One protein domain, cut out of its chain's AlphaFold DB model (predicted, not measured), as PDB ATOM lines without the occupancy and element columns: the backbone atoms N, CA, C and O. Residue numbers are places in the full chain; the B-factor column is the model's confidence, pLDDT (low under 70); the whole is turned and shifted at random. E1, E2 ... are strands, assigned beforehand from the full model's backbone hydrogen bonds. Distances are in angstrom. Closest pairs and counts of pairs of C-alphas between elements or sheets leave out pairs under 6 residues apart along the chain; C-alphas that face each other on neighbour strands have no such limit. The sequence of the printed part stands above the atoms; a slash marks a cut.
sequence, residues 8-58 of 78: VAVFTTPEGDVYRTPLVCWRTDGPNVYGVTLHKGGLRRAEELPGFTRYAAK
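This is residues 8 to 58 of the 78 residues of an uncharacterized protein of Streptomyces sp. BK215 (UniProt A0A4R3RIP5). Two small antiparallel sheets of three strands, E2 E1 E6 and E3 E4 E5, form a sandwich, two sheets face to face, with their strands crossed at 77 degrees. The chain turns from one sheet into the other where E2 runs on into E3, and returns between E5 and E6. The 51 printed residues hold six named strands, E1 to E6 in chain order, and no named helix: all strand. The whole is compact, with a radius of gyration of the C-alphas of 11.1 A, yet elongated, spanning 37 by 23 by 17 A.

E1 is residues 8 to 12, from C-alpha 8 at (249.707, 196.437, 179.872), 13.3 A long. E2 is residues 18 to 22, 13.9 A, and E3 residues 24 to 27. E4, residues 33 to 39, is the longest strand by residues, 19.0 A. E5 is residues 42 to 45; E6, residues 52 to 57, 14.9 A, ends at C-alpha 57 (251.053, 202.450, 180.764).

E1, an inner strand, forms a hairpin with E2; N 11 and O 19 are 2.9 A apart. On E1's other side is E6, antiparallel, with N 8 and O 56 at 2.8 A. This sheet is only just strongly twisted, with C-alphas up to 4.1 A off its best plane. E2 runs on into E3 at 83 degrees. E3 E4 E5 is a meander, each strand the antiparallel neighbour of the one before. The pairing is staggered: E4 pairs with E3 over residues 33 to 36, with N 26 and O 34 at 2.9 A, and with E5 over residues 36 to 39, with N 39 and O 42 at 2.8 A. Between the sheets, the closest C-alphas of E2 and E4 are those of Pro 22 and Thr 37, 6.4 A apart. E5 and E6 are apart.

The two C-alphas farthest apart, those of Glu 15 and Asp 29, are 37.1 A from each other. The printed part has no cut and no long link. Its mean pLDDT is 92.7, and no printed residue is under 70.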
ATOM      1  N   VAL A   8     250.588 197.564 179.522       93.81
ATOM      2  CA  VAL A   8     249.707 196.437 179.872       93.81
ATOM      3  C   VAL A   8     248.424 196.523 179.064       93.81
ATOM      4  O   VAL A   8     248.021 197.607 178.638       93.81
ATOM      5  N   ALA A   9     247.755 195.389 178.885       94.50
ATOM      6  CA  ALA A   9     246.394 195.381 178.372       94.50
ATOM      7  C   ALA A   9     245.413 195.385 179.543       94.50
ATOM      8  O   ALA A   9     245.585 194.645 180.514       94.50
ATOM      9  N   VAL A  10     244.410 196.251 179.446       95.62
ATOM     10  CA  VAL A  10     243.326 196.395 180.414       95.62
ATOM     11  C   VAL A  10     242.110 195.660 179.881       95.62
ATOM     12  O   VAL A  10     241.719 195.877 178.733       95.62
ATOM     13  N   PHE A  11     241.516 194.843 180.738       96.44
ATOM     14  CA  PHE A  11     240.327 194.063 180.451       96.44
ATOM     15  C   PHE A  11     239.222 194.358 181.458       96.44
ATOM     16  O   PHE A  11     239.509 194.717 182.602       96.44
ATOM     17  N   THR A  12     237.976 194.163 181.037       97.50
ATOM     18  CA  THR A  12     236.788 194.256 181.885       97.50
ATOM     19  C   THR A  12     235.964 192.971 181.780       97.50
ATOM     20  O   THR A  12     235.783 192.439 180.683       97.50
ATOM     21  N   THR A  13     235.491 192.447 182.911       94.31
ATOM     22  CA  THR A  13     234.564 191.306 182.949       94.31
ATOM     23  C   THR A  13     233.112 191.772 182.782       94.31
ATOM     24  O   THR A  13     232.823 192.953 182.992       94.31
ATOM     25  N   PRO A  14     232.166 190.884 182.419       93.19
ATOM     26  CA  PRO A  14     230.742 191.224 182.393       93.19
ATOM     27  C   PRO A  14     230.205 191.762 183.730       93.19
ATOM     28  O   PRO A  14     229.279 192.568 183.739       93.19
ATOM     29  N   GLU A  15     230.808 191.351 184.845       95.38
ATOM     30  CA  GLU A  15     230.470 191.779 186.205       95.38
ATOM     31  C   GLU A  15     231.021 193.178 186.545       95.38
ATOM     32  O   GLU A  15     230.656 193.756 187.567       95.38
ATOM     33  N   GLY A  16     231.866 193.745 185.675       93.81
ATOM     34  CA  GLY A  16     232.459 195.072 185.834       93.81
ATOM     35  C   GLY A  16     233.852 195.078 186.466       93.81
ATOM     36  O   GLY A  16     234.432 196.155 186.624       93.81
ATOM     37  N   ASP A  17     234.422 193.913 186.780       95.31
ATOM     38  CA  ASP A  17     235.775 193.826 187.327       95.31
ATOM     39  C   ASP A  17     236.809 194.228 186.278       95.31
ATOM     40  O   ASP A  17     236.707 193.871 185.103       95.31
ATOM     41  N   VAL A  18     237.846 194.951 186.706       95.75
ATOM     42  CA  VAL A  18     238.934 195.401 185.833       95.75
ATOM     43  C   VAL A  18     240.224 194.688 186.199       95.75
ATOM     44  O   VAL A  18     240.698 194.787 187.329       95.75
ATOM     45  N   TYR A  19     240.850 194.040 185.219       92.12
ATOM     46  CA  TYR A  19     242.145 193.392 185.396       92.12
ATOM     47  C   TYR A  19     243.146 193.808 184.317       92.12
ATOM     48  O   TYR A  19     242.798 194.346 183.263       92.12
ATOM     49  N   ARG A  20     244.432 193.612 184.618       93.88
ATOM     50  CA  ARG A  20     245.553 193.998 183.757       93.88
ATOM     51  C   ARG A  20     246.417 192.784 183.473       93.88
ATOM     52  O   ARG A  20     246.748 192.047 184.396       93.88
ATOM     53  N   THR A  21     246.828 192.615 182.222       91.88
ATOM     54  CA  THR A  21     247.753 191.548 181.825       91.88
ATOM     55  C   THR A  21     249.039 192.126 181.227       91.88
ATOM     56  O   THR A  21     248.985 193.129 180.500       91.88
ATOM     57  N   PRO A  22     250.209 191.525 181.513       91.00
ATOM     58  CA  PRO A  22     251.453 191.864 180.840       91.00
ATOM     59  C   PRO A  22     251.371 191.671 179.321       91.00
ATOM     60  O   PRO A  22     250.656 190.798 178.815       91.00
ATOM     61  N   LEU A  23     252.158 192.474 178.605       92.12
ATOM     62  CA  LEU A  23     252.259 192.448 177.153       92.12
ATOM     63  C   LEU A  23     253.705 192.319 176.689       92.12
ATOM     64  O   LEU A  23     254.607 192.937 177.255       92.12
ATOM     65  N   VAL A  24     253.881 191.608 175.579       92.88
ATOM     66  CA  VAL A  24     254.996 191.848 174.660       92.88
ATOM     67  C   VAL A  24     254.529 192.925 173.686       92.88
ATOM     68  O   VAL A  24     253.553 192.709 172.967       92.88
ATOM     69  N   CYS A  25     255.178 194.087 173.709       92.44
ATOM     70  CA  CYS A  25     254.719 195.291 173.014       92.44
ATOM     71  C   CYS A  25     255.610 195.646 171.820       92.44
ATOM     72  O   CYS A  25     256.819 195.426 171.859       92.44
ATOM     73  N   TRP A  26     255.027 196.262 170.793       91.25
ATOM     74  CA  TRP A  26     255.760 196.838 169.664       91.25
ATOM     75  C   TRP A  26     255.052 198.079 169.108       91.25
ATOM     76  O   TRP A  26     253.901 198.371 169.437       91.25
ATOM     77  N   ARG A  27     255.759 198.822 168.252       88.81
ATOM     78  CA  ARG A  27     255.230 199.952 167.478       88.81
ATOM     79  C   ARG A  27     255.444 199.691 165.994       88.81
ATOM     80  O   ARG A  27     256.422 199.051 165.615       88.81
ATOM     81  N   THR A  28     254.539 200.205 165.177       85.19
ATOM     82  CA  THR A  28     254.776 200.428 163.743       85.19
ATOM     83  C   THR A  28     255.336 201.842 163.544       85.19
ATOM     84  O   THR A  28     255.624 202.528 164.528       85.19
ATOM     85  N   ASP A  29     255.475 202.308 162.300       78.69
ATOM     86  CA  ASP A  29     255.883 203.683 161.979       78.69
ATOM     87  C   ASP A  29     254.792 204.695 162.404       78.69
ATOM     88  O   ASP A  29     254.021 205.203 161.596       78.69
ATOM     89  N   GLY A  30     254.644 204.928 163.713       81.19
ATOM     90  CA  GLY A  30     253.605 205.774 164.293       81.19
ATOM     91  C   GLY A  30     253.549 205.743 165.830       81.19
ATOM     92  O   GLY A  30     254.287 205.004 166.488       81.19
ATOM     93  N   PRO A  31     252.662 206.549 166.441       83.06
ATOM     94  CA  PRO A  31     252.537 206.660 167.897       83.06
ATOM     95  C   PRO A  31     251.739 205.511 168.534       83.06
ATOM     96  O   PRO A  31     251.599 205.471 169.758       83.06
ATOM     97  N   ASN A  32     251.236 204.569 167.739       85.94
ATOM     98  CA  ASN A  32     250.402 203.477 168.227       85.94
ATOM     99  C   ASN A  32     251.258 202.346 168.803       85.94
ATOM    100  O   ASN A  32     252.242 201.929 168.191       85.94
ATOM    101  N   VAL A  33     250.864 201.855 169.978       88.00
ATOM    102  CA  VAL A  33     251.431 200.654 170.601       88.00
ATOM    103  C   VAL A  33     250.484 199.495 170.355       88.00
ATOM    104  O   VAL A  33     249.276 199.622 170.547       88.00
ATOM    105  N   TYR A  34     251.058 198.367 169.969       90.75
ATOM    106  CA  TYR A  34     250.380 197.087 169.832       90.75
ATOM    107  C   TYR A  34     250.993 196.096 170.818       90.75
ATOM    108  O   TYR A  34     252.145 196.260 171.233       90.75
ATOM    109  N   GLY A  35     250.244 195.061 171.193       93.75
ATOM    110  CA  GLY A  35     250.768 194.049 172.096       93.75
ATOM    111  C   GLY A  35     250.084 192.694 171.993       93.75
ATOM    112  O   GLY A  35     248.893 192.589 171.693       93.75
ATOM    113  N   VAL A  36     250.856 191.649 172.296       96.69
ATOM    114  CA  VAL A  36     250.351 190.289 172.507       96.69
ATOM    115  C   VAL A  36     250.439 189.912 173.976       96.69
ATOM    116  O   VAL A  36     251.376 190.295 174.679       96.69
ATOM    117  N   THR A  37     249.468 189.126 174.428       95.12
ATOM    118  CA  THR A  37     249.436 188.527 175.764       95.12
ATOM    119  C   THR A  37     249.232 187.017 175.666       95.12
ATOM    120  O   THR A  37     248.778 186.502 174.639       95.12
ATOM    121  N   LEU A  38     249.589 186.297 176.729       94.38
ATOM    122  CA  LEU A  38     249.391 184.857 176.818       94.38
ATOM    123  C   LEU A  38     247.931 184.566 177.179       94.38
ATOM    124  O   LEU A  38     247.466 184.917 178.259       94.38
ATOM    125  N   HIS A  39     247.215 183.882 176.293       93.44
ATOM    126  CA  HIS A  39     245.838 183.464 176.516       93.44
ATOM    127  C   HIS A  39     245.664 182.003 176.099       93.44
ATOM    128  O   HIS A  39     245.949 181.630 174.960       93.44
ATOM    129  N   LYS A  40     245.202 181.166 177.039       92.94
ATOM    130  CA  LYS A  40     244.989 179.717 176.845       92.94
ATOM    131  C   LYS A  40     246.199 179.006 176.212       92.94
ATOM    132  O   LYS A  40     246.050 178.200 175.302       92.94
ATOM    133  N   GLY A  41     247.403 179.340 176.683       94.69
ATOM    134  CA  GLY A  41     248.655 178.715 176.241       94.69
ATOM    135  C   GLY A  41     249.247 179.258 174.935       94.69
ATOM    136  O   GLY A  41     250.280 178.758 174.506       94.69
ATOM    137  N   GLY A  42     248.646 180.277 174.310       95.56
ATOM    138  CA  GLY A  42     249.174 180.894 173.089       95.56
ATOM    139  C   GLY A  42     249.273 182.414 173.175       95.56
ATOM    140  O   GLY A  42     248.515 183.053 173.905       95.56
ATOM    141  N   LEU A  43     250.194 183.001 172.409       95.62
ATOM    142  CA  LEU A  43     250.259 184.452 172.238       95.62
ATOM    143  C   LEU A  43     249.143 184.911 171.297       95.62
ATOM    144  O   LEU A  43     248.998 184.397 170.189       95.62
ATOM    145  N   ARG A  44     248.346 185.878 171.751       97.12
ATOM    146  CA  ARG A  44     247.241 186.487 170.997       97.12
ATOM    147  C   ARG A  44     247.320 188.000 171.113       97.12
ATOM    148  O   ARG A  44     247.756 188.501 172.151       97.12
ATOM    149  N   ARG A  45     246.895 188.730 170.076       96.12
ATOM    150  CA  ARG A  45     246.780 190.190 170.180       96.12
ATOM    151  C   ARG A  45     245.746 190.518 171.244       96.12
ATOM    152  O   ARG A  45     244.681 189.908 171.266       96.12
ATOM    153  N   ALA A  46     246.059 191.461 172.128       96.00
ATOM    154  CA  ALA A  46     245.162 191.780 173.235       96.00
ATOM    155  C   ALA A  46     243.793 192.264 172.731       96.00
ATOM    156  O   ALA A  46     242.774 191.856 173.268       96.00
ATOM    157  N   GLU A  47     243.781 193.039 171.644       95.62
ATOM    158  CA  GLU A  47     242.574 193.550 170.975       95.62
ATOM    159  C   GLU A  47     241.638 192.475 170.398       95.62
ATOM    160  O   GLU A  47     240.477 192.761 170.132       95.62
ATOM    161  N   GLU A  48     242.116 191.240 170.215       96.69
ATOM    162  CA  GLU A  48     241.296 190.116 169.739       96.69
ATOM    163  C   GLU A  48     240.639 189.337 170.887       96.69
ATOM    164  O   GLU A  48     239.846 188.424 170.647       96.69
ATOM    165  N   LEU A  49     241.005 189.633 172.137       95.94
ATOM    166  CA  LEU A  49     240.542 188.884 173.296       95.94
ATOM    167  C   LEU A  49     239.257 189.495 173.879       95.94
ATOM    168  O   LEU A  49     239.140 190.720 173.973       95.94
ATOM    169  N   PRO A  50     238.297 188.662 174.323       95.31
ATOM    170  CA  PRO A  50     237.080 189.143 174.964       95.31
ATOM    171  C   PRO A  50     237.374 190.026 176.175       95.31
ATOM    172  O   PRO A  50     238.237 189.710 176.995       95.31
ATOM    173  N   GLY A  51     236.624 191.120 176.293       95.31
ATOM    174  CA  GLY A  51     236.756 192.060 177.403       95.31
ATOM    175  C   GLY A  51     237.943 193.012 177.287       95.31
ATOM    176  O   GLY A  51     238.158 193.773 178.221       95.31
ATOM    177  N   PHE A  52     238.719 192.998 176.195       96.19
ATOM    178  CA  PHE A  52     239.774 193.990 175.992       96.19
ATOM    179  C   PHE A  52     239.192 195.399 175.899       96.19
ATOM    180  O   PHE A  52     238.270 195.657 175.127       96.19
ATOM    181  N   THR A  53     239.796 196.319 176.644       95.75
ATOM    182  CA  THR A  53     239.365 197.716 176.689       95.75
ATOM    183  C   THR A  53     240.402 198.626 176.046       95.75
ATOM    184  O   THR A  53     240.076 199.414 175.162       95.75
ATOM    185  N   ARG A  54     241.657 198.565 176.509       94.38
ATOM    186  CA  ARG A  54     242.738 199.426 176.004       94.38
ATOM    187  C   ARG A  54     244.121 198.933 176.406       94.38
ATOM    188  O   ARG A  54     244.279 198.220 177.396       94.38
ATOM    189  N   TYR A  55     245.129 199.447 175.713       92.69
ATOM    190  CA  TYR A  55     246.500 199.488 176.213       92.69
ATOM    191  C   TYR A  55     246.659 200.637 177.216       92.69
ATOM    192  O   TYR A  55     246.125 201.728 177.013       92.69
ATOM    193  N   ALA A  56     247.389 200.411 178.304       91.50
ATOM    194  CA  ALA A  56     247.695 201.430 179.303       91.50
ATOM    195  C   ALA A  56     249.161 201.336 179.725       91.50
ATOM    196  O   ALA A  56     249.724 200.243 179.741       91.50
ATOM    197  N   ALA A  57     249.762 202.468 180.092       88.44
ATOM    198  CA  ALA A  57     251.053 202.450 180.764       88.44
ATOM    199  C   ALA A  57     250.922 201.664 182.078       88.44
ATOM    200  O   ALA A  57     249.914 201.771 182.788       88.44
ATOM    201  N   LYS A  58     251.924 200.841 182.380       82.38
ATOM    202  CA  LYS A  58     252.057 200.201 183.681       82.38
ATOM    203  C   LYS A  58     252.121 201.312 184.726       82.38
ATOM    204  O   LYS A  58     252.851 202.275 184.513       82.38
TER     205      LYS A  58